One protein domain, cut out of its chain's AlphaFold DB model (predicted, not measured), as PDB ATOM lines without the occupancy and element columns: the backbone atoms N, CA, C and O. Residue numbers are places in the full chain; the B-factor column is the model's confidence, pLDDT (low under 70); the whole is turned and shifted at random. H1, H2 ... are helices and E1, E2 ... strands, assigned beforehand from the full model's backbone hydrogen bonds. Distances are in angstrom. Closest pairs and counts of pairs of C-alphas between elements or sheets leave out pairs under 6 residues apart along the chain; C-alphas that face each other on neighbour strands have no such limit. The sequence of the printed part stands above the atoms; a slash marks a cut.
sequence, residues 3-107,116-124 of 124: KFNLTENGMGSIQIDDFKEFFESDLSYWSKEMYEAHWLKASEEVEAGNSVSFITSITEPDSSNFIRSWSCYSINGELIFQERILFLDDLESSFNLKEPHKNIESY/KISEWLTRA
ATOM      1  N   LYS A   3      45.839  62.857  29.232       97.12
ATOM      2  CA  LYS A   3      45.124  64.120  29.030       97.12
ATOM      3  C   LYS A   3      44.140  64.394  30.161       97.12
ATOM      4  O   LYS A   3      43.326  63.534  30.488       97.12
ATOM      5  N   PHE A   4      44.136  65.630  30.651       98.00
ATOM      6  CA  PHE A   4      43.088  66.159  31.519       98.00
ATOM      7  C   PHE A   4      42.119  67.029  30.716       98.00
ATOM      8  O   PHE A   4      42.501  67.701  29.757       98.00
ATOM      9  N   ASN A   5      40.842  66.990  31.080       97.81
ATOM     10  CA  ASN A   5      39.822  67.898  30.562       97.81
ATOM     11  C   ASN A   5      38.940  68.328  31.731       97.81
ATOM     12  O   ASN A   5      38.680  67.513  32.616       97.81
ATOM     13  N   LEU A   6      38.451  69.566  31.694       98.38
ATOM     14  CA  LEU A   6      37.516  70.112  32.670       98.38
ATOM     15  C   LEU A   6      36.430  70.900  31.942       98.38
ATOM     16  O   LEU A   6      36.712  71.622  30.987       98.38
ATOM     17  N   THR A   7      35.181  70.744  32.356       97.75
ATOM     18  CA  THR A   7      34.059  71.546  31.859       97.75
ATOM     19  C   THR A   7      33.823  72.770  32.747       97.75
ATOM     20  O   THR A   7      34.277  72.832  33.886       97.75
ATOM     21  N   GLU A   8      33.042  73.735  32.254       95.56
ATOM     22  CA  GLU A   8      32.679  74.958  33.000       95.56
ATOM     23  C   GLU A   8      31.937  74.690  34.322       95.56
ATOM     24  O   GLU A   8      31.925  75.531  35.211       95.56
ATOM     25  N   ASN A   9      31.296  73.525  34.459       95.88
ATOM     26  CA  ASN A   9      30.577  73.123  35.668       95.88
ATOM     27  C   ASN A   9      31.392  72.199  36.587       95.88
ATOM     28  O   ASN A   9      30.803  71.564  37.454       95.88
ATOM     29  N   GLY A  10      32.707  72.082  36.379       96.25
ATOM     30  CA  GLY A  10      33.592  71.320  37.264       96.25
ATOM     31  C   GLY A  10      33.633  69.814  36.993       96.25
ATOM     32  O   GLY A  10      34.276  69.084  37.736       96.25
ATOM     33  N   MET A  11      32.997  69.318  35.925       98.38
ATOM     34  CA  MET A  11      33.110  67.904  35.549       98.38
ATOM     35  C   MET A  11      34.417  67.674  34.792       98.38
ATOM     36  O   MET A  11      34.624  68.180  33.685       98.38
ATOM     37  N   GLY A  12      35.310  66.902  35.397       97.94
ATOM     38  CA  GLY A  12      36.625  66.593  34.868       97.94
ATOM     39  C   GLY A  12      36.759  65.158  34.379       97.94
ATOM     40  O   GLY A  12      35.981  64.267  34.726       97.94
ATOM     41  N   SER A  13      37.775  64.921  33.557       98.25
ATOM     42  CA  SER A  13      38.219  63.566  33.242       98.25
ATOM     43  C   SER A  13      39.718  63.507  33.027       98.25
ATOM     44  O   SER A  13      40.273  64.382  32.354       98.25
ATOM     45  N   ILE A  14      40.327  62.435  33.517       98.25
ATOM     46  CA  ILE A  14      41.681  62.021  33.173       98.25
ATOM     47  C   ILE A  14      41.590  60.853  32.191       98.25
ATOM     48  O   ILE A  14      40.788  59.935  32.358       98.25
ATOM     49  N   GLN A  15      42.390  60.908  31.135       98.19
ATOM     50  CA  GLN A  15      42.609  59.799  30.218       98.19
ATOM     51  C   GLN A  15      44.088  59.425  30.259       98.19
ATOM     52  O   GLN A  15      44.930  60.315  30.161       98.19
ATOM     53  N   ILE A  16      44.392  58.134  30.378       97.62
ATOM     54  CA  ILE A  16      45.745  57.570  30.340       97.62
ATOM     55  C   ILE A  16      45.699  56.396  29.364       97.62
ATOM     56  O   ILE A  16      45.179  55.331  29.689       97.62
ATOM     57  N   ASP A  17      46.187  56.610  28.144       96.00
ATOM     58  CA  ASP A  17      45.996  55.686  27.021       96.00
ATOM     59  C   ASP A  17      44.506  55.313  26.839       96.00
ATOM     60  O   ASP A  17      43.680  56.190  26.556       96.00
ATOM     61  N   ASP A  18      44.157  54.033  27.009       95.31
ATOM     62  CA  ASP A  18      42.783  53.525  26.894       95.31
ATOM     63  C   ASP A  18      41.981  53.659  28.200       95.31
ATOM     64  O   ASP A  18      40.754  53.525  28.199       95.31
ATOM     65  N   PHE A  19      42.651  53.927  29.325       96.75
ATOM     66  CA  PHE A  19      41.994  54.158  30.605       96.75
ATOM     67  C   PHE A  19      41.396  55.563  30.660       96.75
ATOM     68  O   PHE A  19      42.010  56.540  30.225       96.75
ATOM     69  N   LYS A  20      40.198  55.674  31.236       97.44
ATOM     70  CA  LYS A  20      39.539  56.952  31.471       97.44
ATOM     71  C   LYS A  20      38.768  56.931  32.778       97.44
ATOM     72  O   LYS A  20      37.973  56.024  33.013       97.44
ATOM     73  N   GLU A  21      38.929  57.996  33.548       97.75
ATOM     74  CA  GLU A  21      38.210  58.227  34.791       97.75
ATOM     75  C   GLU A  21      37.649  59.649  34.837       97.75
ATOM     76  O   GLU A  21      38.197  60.575  34.232       97.75
ATOM     77  N   PHE A  22      36.512  59.807  35.512       97.88
ATOM     78  CA  PHE A  22      35.829  61.083  35.689       97.88
ATOM     79  C   PHE A  22      35.938  61.532  37.140       97.88
ATOM     80  O   PHE A  22      35.858  60.713  38.049       97.88
ATOM     81  N   PHE A  23      36.068  62.836  37.348       97.69
ATOM     82  CA  PHE A  23      36.127  63.448  38.671       97.69
ATOM     83  C   PHE A  23      35.329  64.752  38.695       97.69
ATOM     84  O   PHE A  23      34.966  65.292  37.650       97.69
ATOM     85  N   GLU A  24      35.062  65.260  39.893       97.81
ATOM     86  CA  GLU A  24      34.450  66.571  40.100       97.81
ATOM     87  C   GLU A  24      35.473  67.501  40.757       97.81
ATOM     88  O   GLU A  24      36.012  67.205  41.828       97.81
ATOM     89  N   SER A  25      35.768  68.607  40.083       97.56
ATOM     90  CA  SER A  25      36.612  69.676  40.599       97.56
ATOM     91  C   SER A  25      35.763  70.680  41.352       97.56
ATOM     92  O   SER A  25      34.780  71.199  40.820       97.56
ATOM     93  N   ASP A  26      36.186  71.009  42.565       96.50
ATOM     94  CA  ASP A  26      35.630  72.145  43.277       96.50
ATOM     95  C   ASP A  26      36.084  73.453  42.603       96.50
ATOM     96  O   ASP A  26      37.275  73.650  42.342       96.50
ATOM     97  N   LEU A  27      35.119  74.324  42.292       97.00
ATOM     98  CA  LEU A  27      35.343  75.614  41.627       97.00
ATOM     99  C   LEU A  27      35.200  76.823  42.574       97.00
ATOM    100  O   LEU A  27      35.141  77.965  42.118       97.00
ATOM    101  N   SER A  28      35.084  76.595  43.886       95.44
ATOM    102  CA  SER A  28      34.937  77.658  44.890       95.44
ATOM    103  C   SER A  28      36.244  78.401  45.163       95.44
ATOM    104  O   SER A  28      36.205  79.572  45.542       95.44
ATOM    105  N   TYR A  29      37.384  77.738  44.945       96.12
ATOM    106  CA  TYR A  29      38.712  78.303  45.164       96.12
ATOM    107  C   TYR A  29      39.494  78.507  43.865       96.12
ATOM    108  O   TYR A  29      39.949  79.614  43.579       96.12
ATOM    109  N   TRP A  30      39.633  77.458  43.052       97.62
ATOM    110  CA  TRP A  30      40.250  77.553  41.729       97.62
ATOM    111  C   TRP A  30      39.196  77.667  40.638       97.62
ATOM    112  O   TRP A  30      38.227  76.912  40.615       97.62
ATOM    113  N   SER A  31      39.419  78.572  39.683       97.94
ATOM    114  CA  SER A  31      38.659  78.546  38.434       97.94
ATOM    115  C   SER A  31      39.148  77.411  37.533       97.94
ATOM    116  O   SER A  31      40.248  76.874  37.705       97.94
ATOM    117  N   LYS A  32      38.358  77.078  36.513       97.94
ATOM    118  CA  LYS A  32      38.751  76.119  35.476       97.94
ATOM    119  C   LYS A  32      40.104  76.477  34.847       97.94
ATOM    120  O   LYS A  32      40.956  75.608  34.698       97.94
ATOM    121  N   GLU A  33      40.329  77.751  34.534       98.38
ATOM    122  CA  GLU A  33      41.574  78.235  33.926       98.38
ATOM    123  C   GLU A  33      42.776  78.035  34.853       98.38
ATOM    124  O   GLU A  33      43.884  77.791  34.378       98.38
ATOM    125  N   MET A  34      42.573  78.116  36.172       98.38
ATOM    126  CA  MET A  34      43.630  77.850  37.148       98.38
ATOM    127  C   MET A  34      44.008  76.366  37.165       98.38
ATOM    128  O   MET A  34      45.200  76.060  37.150       98.38
ATOM    129  N   TYR A  35      43.027  75.453  37.120       98.50
ATOM    130  CA  TYR A  35      43.297  74.018  36.957       98.50
ATOM    131  C   TYR A  35      44.031  73.732  35.644       98.50
ATOM    132  O   TYR A  35      45.051  73.049  35.650       98.50
ATOM    133  N   GLU A  36      43.562  74.285  34.523       98.44
ATOM    134  CA  GLU A  36      44.181  74.076  33.210       98.44
ATOM    135  C   GLU A  36      45.615  74.626  33.153       98.44
ATOM    136  O   GLU A  36      46.511  73.955  32.640       98.44
ATOM    137  N   ALA A  37      45.865  75.808  33.727       98.44
ATOM    138  CA  ALA A  37      47.204  76.385  33.825       98.44
ATOM    139  C   ALA A  37      48.129  75.551  34.724       98.44
ATOM    140  O   ALA A  37      49.294  75.332  34.382       98.44
ATOM    141  N   HIS A  38      47.612  75.050  35.849       98.44
ATOM    142  CA  HIS A  38      48.332  74.123  36.719       98.44
ATOM    143  C   HIS A  38      48.700  72.828  35.976       98.44
ATOM    144  O   HIS A  38      49.863  72.430  35.986       98.44
ATOM    145  N   TRP A  39      47.751  72.197  35.279       98.62
ATOM    146  CA  TRP A  39      47.993  70.962  34.524       98.62
ATOM    147  C   TRP A  39      48.959  71.153  33.364       98.62
ATOM    148  O   TRP A  39      49.780  70.272  33.112       98.62
ATOM    149  N   LEU A  40      48.904  72.298  32.684       98.38
ATOM    150  CA  LEU A  40      49.896  72.641  31.673       98.38
ATOM    151  C   LEU A  40      51.289  72.713  32.306       98.38
ATOM    152  O   LEU A  40      52.203  72.043  31.834       98.38
ATOM    153  N   LYS A  41      51.433  73.440  33.424       98.44
ATOM    154  CA  LYS A  41      52.726  73.576  34.101       98.44
ATOM    155  C   LYS A  41      53.261  72.238  34.617       98.44
ATOM    156  O   LYS A  41      54.445  71.957  34.472       98.44
ATOM    157  N   ALA A  42      52.400  71.408  35.199       98.19
ATOM    158  CA  ALA A  42      52.755  70.061  35.629       98.19
ATOM    159  C   ALA A  42      53.203  69.185  34.443       98.19
ATOM    160  O   ALA A  42      54.178  68.453  34.564       98.19
ATOM    161  N   SER A  43      52.547  69.303  33.283       97.69
ATOM    162  CA  SER A  43      52.930  68.551  32.079       97.69
ATOM    163  C   SER A  43      54.311  68.958  31.554       97.69
ATOM    164  O   SER A  43      55.103  68.085  31.215       97.69
ATOM    165  N   GLU A  44      54.642  70.255  31.562       97.69
ATOM    166  CA  GLU A  44      55.989  70.740  31.207       97.69
ATOM    167  C   GLU A  44      57.078  70.138  32.110       97.69
ATOM    168  O   GLU A  44      58.165  69.789  31.651       97.69
ATOM    169  N   GLU A  45      56.800  70.002  33.408       97.75
ATOM    170  CA  GLU A  45      57.732  69.392  34.360       97.75
ATOM    171  C   GLU A  45      57.862  67.874  34.141       97.75
ATOM    172  O   GLU A  45      58.966  67.338  34.243       97.75
ATOM    173  N   VAL A  46      56.781  67.186  33.756       96.88
ATOM    174  CA  VAL A  46      56.837  65.771  33.341       96.88
ATOM    175  C   VAL A  46      57.721  65.595  32.108       96.88
ATOM    176  O   VAL A  46      58.566  64.701  32.090       96.88
ATOM    177  N   GLU A  47      57.584  66.465  31.103       95.00
ATOM    178  CA  GLU A  47      58.442  66.465  29.909       95.00
ATOM    179  C   GLU A  47      59.920  66.719  30.254       95.00
ATOM    180  O   GLU A  47      60.816  66.174  29.607       95.00
ATOM    181  N   ALA A  48      60.187  67.492  31.311       95.25
ATOM    182  CA  ALA A  48      61.529  67.695  31.859       95.25
ATOM    183  C   ALA A  48      62.058  66.495  32.676       95.25
ATOM    184  O   ALA A  48      63.204  66.521  33.129       95.25
ATOM    185  N   GLY A  49      61.257  65.439  32.850       95.19
ATOM    186  CA  GLY A  49      61.612  64.232  33.596       95.19
ATOM    187  C   GLY A  49      61.316  64.305  35.096       95.19
ATOM    188  O   GLY A  49      61.770  63.439  35.841       95.19
ATOM    189  N   ASN A  50      60.568  65.311  35.554       96.62
ATOM    190  CA  ASN A  50      60.203  65.462  36.958       96.62
ATOM    191  C   ASN A  50      58.899  64.716  37.274       96.62
ATOM    192  O   ASN A  50      58.003  64.602  36.441       96.62
ATOM    193  N   SER A  51      58.785  64.224  38.509       97.56
ATOM    194  CA  SER A  51      57.515  63.700  39.025       97.56
ATOM    195  C   SER A  51      56.649  64.853  39.537       97.56
ATOM    196  O   SER A  51      57.180  65.803  40.115       97.56
ATOM    197  N   VAL A  52      55.335  64.782  39.328       98.12
ATOM    198  CA  VAL A  52      54.411  65.894  39.615       98.12
ATOM    199  C   VAL A  52      53.063  65.439  40.163       98.12
ATOM    200  O   VAL A  52      52.621  64.324  39.912       98.12
ATOM    201  N   SER A  53      52.361  66.353  40.830       97.88
ATOM    202  CA  SER A  53      50.982  66.183  41.295       97.88
ATOM    203  C   SER A  53      49.998  67.002  40.449       97.88
ATOM    204  O   SER A  53      50.012  68.236  40.440       97.88
ATOM    205  N   PHE A  54      49.101  66.332  39.732       98.31
ATOM    206  CA  PHE A  54      47.991  66.950  39.013       98.31
ATOM    207  C   PHE A  54      46.792  67.115  39.950       98.31
ATOM    208  O   PHE A  54      45.948  66.231  40.049       98.31
ATOM    209  N   ILE A  55      46.708  68.247  40.653       98.06
ATOM    210  CA  ILE A  55      45.547  68.614  41.474       98.06
ATOM    211  C   ILE A  55      44.262  68.609  40.638       98.06
ATOM    212  O   ILE A  55      44.175  69.314  39.635       98.06
ATOM    213  N   THR A  56      43.269  67.825  41.051       98.00
ATOM    214  CA  THR A  56      41.968  67.693  40.374       98.00
ATOM    215  C   THR A  56      40.819  68.275  41.180       98.00
ATOM    216  O   THR A  56      39.781  68.571  40.596       98.00
ATOM    217  N   SER A  57      40.981  68.478  42.488       97.00
ATOM    218  CA  SER A  57      40.006  69.200  43.308       97.00
ATOM    219  C   SER A  57      40.675  69.817  44.532       97.00
ATOM    220  O   SER A  57      41.319  69.105  45.306       97.00
ATOM    221  N   ILE A  58      40.529  71.132  44.690       96.00
ATOM    222  CA  ILE A  58      41.077  71.927  45.789       96.00
ATOM    223  C   ILE A  58      40.065  72.990  46.231       96.00
ATOM    224  O   ILE A  58      39.501  73.720  45.417       96.00
ATOM    225  N   THR A  59      39.872  73.087  47.540       92.50
ATOM    226  CA  THR A  59      39.209  74.199  48.234       92.50
ATOM    227  C   THR A  59      40.261  75.024  48.982       92.50
ATOM    228  O   THR A  59      41.435  74.658  48.977       92.50
ATOM    229  N   GLU A  60      39.877  76.138  49.613       89.88
ATOM    230  CA  GLU A  60      40.810  76.990  50.376       89.88
ATOM    231  C   GLU A  60      41.625  76.152  51.390       89.88
ATOM    232  O   GLU A  60      41.031  75.656  52.359       89.88
ATOM    233  N   PRO A  61      42.954  75.985  51.203       80.19
ATOM    234  CA  PRO A  61      43.743  75.008  51.958       80.19
ATOM    235  C   PRO A  61      43.757  75.242  53.464       80.19
ATOM    236  O   PRO A  61      43.745  74.277  54.216       80.19
ATOM    237  N   ASP A  62      43.687  76.499  53.909       78.81
ATOM    238  CA  ASP A  62      43.641  76.847  55.338       78.81
ATOM    239  C   ASP A  62      42.362  76.349  56.043       78.81
ATOM    240  O   ASP A  62      42.271  76.364  57.270       78.81
ATOM    241  N   SER A  63      41.350  75.935  55.275       80.81
ATOM    242  CA  SER A  63      40.064  75.437  55.775       80.81
ATOM    243  C   SER A  63      39.687  74.052  55.245       80.81
ATOM    244  O   SER A  63      38.611  73.545  55.570       80.81
ATOM    245  N   SER A  64      40.540  73.455  54.410       84.75
ATOM    246  CA  SER A  64      40.293  72.157  53.796       84.75
ATOM    247  C   SER A  64      40.935  71.033  54.600       84.75
ATOM    248  O   SER A  64      41.972  71.212  55.225       84.75
ATOM    249  N   ASN A  65      40.333  69.846  54.541       86.75
ATOM    250  CA  ASN A  65      40.901  68.644  55.153       86.75
ATOM    251  C   ASN A  65      41.790  67.877  54.164       86.75
ATOM    252  O   ASN A  65      42.760  67.234  54.558       86.75
ATOM    253  N   PHE A  66      41.445  67.906  52.874       92.69
ATOM    254  CA  PHE A  66      42.154  67.143  51.856       92.69
ATOM    255  C   PHE A  66      42.042  67.774  50.468       92.69
ATOM    256  O   PHE A  66      41.111  68.519  50.160       92.69
ATOM    257  N   ILE A  67      42.985  67.410  49.609       95.56
ATOM    258  CA  ILE A  67      43.029  67.770  48.193       95.56
ATOM    259  C   ILE A  67      43.052  66.479  47.380       95.56
ATOM    260  O   ILE A  67      43.748  65.530  47.737       95.56
ATOM    261  N   ARG A  68      42.300  66.429  46.277       96.69
ATOM    262  CA  ARG A  68      42.388  65.307  45.332       96.69
ATOM    263  C   ARG A  68      43.385  65.629  44.238       96.69
ATOM    264  O   ARG A  68      43.381  66.736  43.690       96.69
ATOM    265  N   SER A  69      44.214  64.654  43.900       97.38
ATOM    266  CA  SER A  69      45.184  64.785  42.826       97.38
ATOM    267  C   SER A  69      45.468  63.455  42.142       97.38
ATOM    268  O   SER A  69      45.059  62.384  42.585       97.38
ATOM    269  N   TRP A  70      46.186  63.547  41.033       98.06
ATOM    270  CA  TRP A  70      46.836  62.426  40.380       98.06
ATOM    271  C   TRP A  70      48.345  62.639  40.417       98.06
ATOM    272  O   TRP A  70      48.848  63.573  39.794       98.06
ATOM    273  N   SER A  71      49.078  61.791  41.133       97.75
ATOM    274  CA  SER A  71      50.541  61.789  41.077       97.75
ATOM    275  C   SER A  71      51.000  61.118  39.789       97.75
ATOM    276  O   SER A  71      50.488  60.061  39.433       97.75
ATOM    277  N   CYS A  72      51.967  61.722  39.105       98.12
ATOM    278  CA  CYS A  72      52.663  61.160  37.956       98.12
ATOM    279  C   CYS A  72      54.145  61.034  38.301       98.12
ATOM    280  O   CYS A  72      54.841  62.037  38.473       98.12
ATOM    281  N   TYR A  73      54.620  59.799  38.406       97.62
ATOM    282  CA  TYR A  73      56.006  59.475  38.703       97.62
ATOM    283  C   TYR A  73      56.766  59.205  37.409       97.62
ATOM    284  O   TYR A  73      56.426  58.279  36.674       97.62
ATOM    285  N   SER A  74      57.806  59.998  37.146       95.56
ATOM    286  CA  SER A  74      58.712  59.789  36.015       95.56
ATOM    287  C   SER A  74      59.876  58.907  36.454       95.56
ATOM    288  O   SER A  74      60.757  59.336  37.202       95.56
ATOM    289  N   ILE A  75      59.853  57.639  36.040       92.94
ATOM    290  CA  ILE A  75      60.805  56.615  36.480       92.94
ATOM    291  C   ILE A  75      61.334  55.883  35.248       92.94
ATOM    292  O   ILE A  75      60.597  55.195  34.553       92.94
ATOM    293  N   ASN A  76      62.637  56.009  34.973       88.50
ATOM    294  CA  ASN A  76      63.326  55.304  33.879       88.50
ATOM    295  C   ASN A  76      62.680  55.464  32.481       88.50
ATOM    296  O   ASN A  76      62.798  54.572  31.642       88.50
ATOM    297  N   GLY A  77      62.032  56.602  32.210       85.94
ATOM    298  CA  GLY A  77      61.349  56.868  30.935       85.94
ATOM    299  C   GLY A  77      59.914  56.332  30.853       85.94
ATOM    300  O   GLY A  77      59.293  56.406  29.793       85.94
ATOM    301  N   GLU A  78      59.382  55.812  31.957       93.75
ATOM    302  CA  GLU A  78      57.974  55.463  32.120       93.75
ATOM    303  C   GLU A  78      57.288  56.469  33.046       93.75
ATOM    304  O   GLU A  78      57.911  57.030  33.951       93.75
ATOM    305  N   LEU A  79      55.998  56.694  32.802       97.19
ATOM    306  CA  LEU A  79      55.135  57.512  33.641       97.19
ATOM    307  C   LEU A  79      54.156  56.600  34.374       97.19
ATOM    308  O   LEU A  79      53.382  55.881  33.736       97.19
ATOM    309  N   ILE A  80      54.188  56.643  35.703       97.50
ATOM    310  CA  ILE A  80      53.285  55.883  36.569       97.50
ATOM    311  C   ILE A  80      52.316  56.857  37.224       97.50
ATOM    312  O   ILE A  80      52.731  57.770  37.934       97.50
ATOM    313  N   PHE A  81      51.028  56.658  36.986       97.94
ATOM    314  CA  PHE A  81      49.960  57.475  37.537       97.94
ATOM    315  C   PHE A  81      49.285  56.776  38.710       97.94
ATOM    316  O   PHE A  81      48.986  55.588  38.619       97.94
ATOM    317  N   GLN A  82      48.993  57.533  39.767       97.62
ATOM    318  CA  GLN A  82      48.199  57.099  40.916       97.62
ATOM    319  C   GLN A  82      47.198  58.192  41.292       97.62
ATOM    320  O   GLN A  82      47.581  59.361  41.392       97.62
ATOM    321  N   GLU A  83      45.940  57.827  41.550       96.38
ATOM    322  CA  GLU A  83      45.021  58.731  42.247       96.38
ATOM    323  C   GLU A  83      45.494  58.877  43.701       96.38
ATOM    324  O   GLU A  83      45.808  57.886  44.365       96.38
ATOM    325  N   ARG A  84      45.564  60.114  44.197       94.62
ATOM    326  CA  ARG A  84      45.981  60.433  45.564       94.62
ATOM    327  C   ARG A  84      44.970  61.359  46.231       94.62
ATOM    328  O   ARG A  84      44.397  62.260  45.613       94.62
ATOM    329  N   ILE A  85      44.791  61.142  47.527       93.44
ATOM    330  CA  ILE A  85      44.135  62.086  48.428       93.44
ATOM    331  C   ILE A  85      45.229  62.625  49.342       93.44
ATOM    332  O   ILE A  85      45.803  61.876  50.122       93.44
ATOM    333  N   LEU A  86      45.528  63.912  49.210       92.56
ATOM    334  CA  LEU A  86      46.510  64.609  50.032       92.56
ATOM    335  C   LEU A  86      45.794  65.150  51.270       92.56
ATOM    336  O   LEU A  86      45.045  66.122  51.158       92.56
ATOM    337  N   PHE A  87      45.992  64.524  52.428       91.81
ATOM    338  CA  PHE A  87      45.466  65.019  53.702       91.81
ATOM    339  C   PHE A  87      46.357  66.148  54.214       91.81
ATOM    340  O   PHE A  87      47.538  65.939  54.468       91.81
ATOM    341  N   LEU A  88      45.806  67.358  54.333       89.31
ATOM    342  CA  LEU A  88      46.608  68.561  54.591       89.31
ATOM    343  C   LEU A  88      47.279  68.556  55.971       89.31
ATOM    344  O   LEU A  88      48.370  69.107  56.109       89.31
ATOM    345  N   ASP A  89      46.656  67.900  56.950       87.75
ATOM    346  CA  ASP A  89      47.189  67.741  58.306       87.75
ATOM    347  C   ASP A  89      48.326  66.704  58.394       87.75
ATOM    348  O   ASP A  89      49.124  66.758  59.330       87.75
ATOM    349  N   ASP A  90      48.426  65.800  57.412       86.31
ATOM    350  CA  ASP A  90      49.415  64.713  57.382       86.31
ATOM    351  C   ASP A  90      50.626  65.036  56.488       86.31
ATOM    352  O   ASP A  90      51.591  64.272  56.434       86.31
ATOM    353  N   LEU A  91      50.614  66.180  55.792       84.06
ATOM    354  CA  LEU A  91      51.738  66.591  54.956       84.06
ATOM    355  C   LEU A  91      52.965  66.926  55.815       84.06
ATOM    356  O   LEU A  91      52.900  67.726  56.749       84.06
ATOM    357  N   GLU A  92      54.137  66.418  55.417       82.75
ATOM    358  CA  GLU A  92      55.418  66.747  56.071       82.75
ATOM    359  C   GLU A  92      55.727  68.258  56.068       82.75
ATOM    360  O   GLU A  92      56.501  68.759  56.888       82.75
ATOM    361  N   SER A  93      55.140  68.997  55.124       84.81
ATOM    362  CA  SER A  93      55.267  70.446  55.004       84.81
ATOM    363  C   SER A  93      53.970  71.073  54.502       84.81
ATOM    364  O   SER A  93      53.165  70.415  53.848       84.81
ATOM    365  N   SER A  94      53.769  72.362  54.792       88.25
ATOM    366  CA  SER A  94      52.580  73.090  54.342       88.25
ATOM    367  C   SER A  94      52.407  73.007  52.826       88.25
ATOM    368  O   SER A  94      53.372  73.174  52.077       88.25
ATOM    369  N   PHE A  95      51.160  72.827  52.384       91.25
ATOM    370  CA  PHE A  95      50.828  72.731  50.966       91.25
ATOM    371  C   PHE A  95      51.350  73.943  50.179       91.25
ATOM    372  O   PHE A  95      51.029  75.103  50.458       91.25
ATOM    373  N   ASN A  96      52.167  73.678  49.164       93.00
ATOM    374  CA  ASN A  96      52.780  74.703  48.340       93.00
ATOM    375  C   ASN A  96      51.800  75.190  47.268       93.00
ATOM    376  O   ASN A  96      51.761  74.664  46.158       93.00
ATOM    377  N   LEU A  97      51.047  76.244  47.583       91.94
ATOM    378  CA  LEU A  97      50.139  76.902  46.636       91.94
ATOM    379  C   LEU A  97      50.841  77.601  45.463       91.94
ATOM    380  O   LEU A  97      50.208  77.859  44.443       91.94
ATOM    381  N   LYS A  98      52.129  77.945  45.594       94.44
ATOM    382  CA  LYS A  98      52.877  78.640  44.531       94.44
ATOM    383  C   LYS A  98      53.324  77.680  43.437       94.44
ATOM    384  O   LYS A  98      53.370  78.059  42.272       94.44
ATOM    385  N   GLU A  99      53.661  76.455  43.821       95.75
ATOM    386  CA  GLU A  99      54.076  75.386  42.916       95.75
ATOM    387  C   GLU A  99      53.268  74.112  43.218       95.75
ATOM    388  O   GLU A  99      53.825  73.131  43.711       95.75
ATOM    389  N   PRO A 100      51.950  74.111  42.935       95.94
ATOM    390  CA  PRO A 100      51.037  73.039  43.340       95.94
ATOM    391  C   PRO A 100      51.455  71.651  42.844       95.94
ATOM    392  O   PRO A 100      51.289  70.665  43.559       95.94
ATOM    393  N   HIS A 101      52.077  71.582  41.666       97.56
ATOM    394  CA  HIS A 101      52.605  70.356  41.065       97.56
ATOM    395  C   HIS A 101      53.741  69.704  41.862       97.56
ATOM    396  O   HIS A 101      54.015  68.527  41.649       97.56
ATOM    397  N   LYS A 102      54.376  70.431  42.789       96.31
ATOM    398  CA  LYS A 102      55.426  69.904  43.672       96.31
ATOM    399  C   LYS A 102      54.890  69.285  44.961       96.31
ATOM    400  O   LYS A 102      55.679  68.715  45.704       96.31
ATOM    401  N   ASN A 103      53.582  69.359  45.229       94.19
ATOM    402  CA  ASN A 103      52.951  68.640  46.343       94.19
ATOM    403  C   ASN A 103      52.745  67.168  45.963       94.19
ATOM    404  O   ASN A 103      51.614  66.703  45.806       94.19
ATOM    405  N   ILE A 104      53.854  66.475  45.719       93.06
ATOM    406  CA  ILE A 104      53.912  65.055  45.397       93.06
ATOM    407  C   ILE A 104      54.586  64.316  46.547       93.06
ATOM    408  O   ILE A 104      55.666  64.692  46.997       93.06
ATOM    409  N   GLU A 105      53.936  63.262  47.017       90.75
ATOM    410  CA  GLU A 105      54.502  62.344  47.998       90.75
ATOM    411  C   GLU A 105      55.403  61.315  47.312       90.75
ATOM    412  O   GLU A 105      55.305  61.089  46.101       90.75
ATOM    413  N   SER A 106      56.276  60.671  48.085       91.25
ATOM    414  CA  SER A 106      57.144  59.606  47.574       91.25
ATOM    415  C   SER A 106      56.334  58.496  46.895       91.25
ATOM    416  O   SER A 106      55.207  58.199  47.282       91.25
ATOM    417  N   TYR A 107      56.911  57.885  45.859       94.50
ATOM    418  CA  TYR A 107      56.280  56.759  45.175       94.50
ATOM    419  C   TYR A 107      56.215  55.532  46.085       94.50
ATOM    420  O   TYR A 107      57.244  55.059  46.575       94.50
ATOM    421  N   LYS A 116      47.850  46.605  47.352       94.38
ATOM    422  CA  LYS A 116      48.403  47.236  46.146       94.38
ATOM    423  C   LYS A 116      47.691  48.548  45.847       94.38
ATOM    424  O   LYS A 116      46.463  48.576  45.775       94.38
ATOM    425  N   ILE A 117      48.473  49.589  45.584       93.38
ATOM    426  CA  ILE A 117      47.951  50.871  45.114       93.38
ATOM    427  C   ILE A 117      47.584  50.743  43.631       93.38
ATOM    428  O   ILE A 117      48.282  50.088  42.852       93.38
ATOM    429  N   SER A 118      46.451  51.329  43.248       93.81
ATOM    430  CA  SER A 118      46.026  51.385  41.850       93.81
ATOM    431  C   SER A 118      46.978  52.264  41.045       93.81
ATOM    432  O   SER A 118      47.181  53.431  41.376       93.81
ATOM    433  N   GLU A 119      47.536  51.698  39.978       96.62
ATOM    434  CA  GLU A 119      48.547  52.339  39.141       96.62
ATOM    435  C   GLU A 119      48.230  52.177  37.658       96.62
ATOM    436  O   GLU A 119      47.802  51.110  37.204       96.62
ATOM    437  N   TRP A 120      48.517  53.223  36.888       97.12
ATOM    438  CA  TRP A 120      48.385  53.226  35.435       97.12
ATOM    439  C   TRP A 120      49.696  53.657  34.799       97.12
ATOM    440  O   TRP A 120      50.222  54.727  35.098       97.12
ATOM    441  N   LEU A 121      50.225  52.815  33.914       95.31
ATOM    442  CA  LEU A 121      51.508  53.042  33.264       95.31
ATOM    443  C   LEU A 121      51.297  53.543  31.842       95.31
ATOM    444  O   LEU A 121      50.491  52.995  31.092       95.31
ATOM    445  N   THR A 122      52.081  54.540  31.454       94.56
ATOM    446  CA  THR A 122      52.187  54.984  30.067       94.56
ATOM    447  C   THR A 122      53.628  55.374  29.751       94.56
ATOM    448  O   THR A 122      54.456  55.572  30.642       94.56
ATOM    449  N   ARG A 123      53.959  55.457  28.464       88.06
ATOM    450  CA  ARG A 123      55.275  55.943  28.032       88.06
ATOM    451  C   ARG A 123      55.313  57.469  28.103       88.06
ATOM    452  O   ARG A 123      54.298  58.104  27.798       88.06
ATOM    453  N   ALA A 124      56.471  58.004  28.493       74.88
ATOM    454  CA  ALA A 124      56.785  59.426  28.373       74.88
ATOM    455  C   ALA A 124      56.814  59.870  26.902       74.88
ATOM    456  O   ALA A 124      57.209  59.049  26.035       74.88
TER     457      ALA A 124
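AT A GLANCE: This is residues 3 to 107 and 116 to 124 of the 124 residues of an uncharacterized protein of Marinomonas primoryensis (UniProt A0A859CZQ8). A strongly twisted, curled sheet of E4, E5, E6 and E7 is partly face to face with a smaller sheet of E1, E2 and E3, as a loose sandwich; H1 covers E4 beside the small sheet's E1 edge. The long stretch of residues 88 to 107 passes the larger sheet on the side away from H1. The printed part has 114 residues, running E1 E2 E3 H1 E4 E5 E6 E7, with both sheets antiparallel in chain order and a mixed class. It is compact, with a radius of gyration of the C-alphas of 13.4 A and spans of 37 by 33 by 28 A.

HOW THE PARTS SIT: E1, residues 3 to 6, E2, residues 11 to 16, and E3, residues 19 to 24, form a meander, each strand the antiparallel neighbour of the one before; N 5 and O 13 are 3.0 A apart, N 14 and O 21 2.9 A. H1, residues 32 to 47, has every O i to N i+4 pair within hydrogen-bond range. E4, residues 52 to 57, E5, residues 66 to 75, and E6, residues 78 to 87, form a second meander; N 54 and O 70 are 2.8 A apart, N 71 and O 82 2.9 A. E7, residues 120 to 123, is antiparallel to E6, with N 81 and O 120 at 2.8 A. H1 is on this sheet at a height of 8.9 A, along E4 at 14 degrees on the local plane; the closest C-alphas, of Ala 42 and Val 52, are 6.0 A apart.

IN THESE COORDINATES: E1 begins at C-alpha 3 (45.124, 64.120, 29.030). H1 measures 22.6 A, E5 26.4 A and E6 26.7 A; E6 bends by 54 degrees at residue 83. E7 ends at C-alpha 123 (55.275, 55.943, 28.032).

THE WHOLE: The C-alphas farthest apart, of Ser 28 and Asn 76, are 37.8 A apart. Residues 108 to 115 are not printed, and C-alphas 107 and 116 are 12.4 A apart across the cut. Of the links printed whole, none is long. No printed residue has pLDDT under 70.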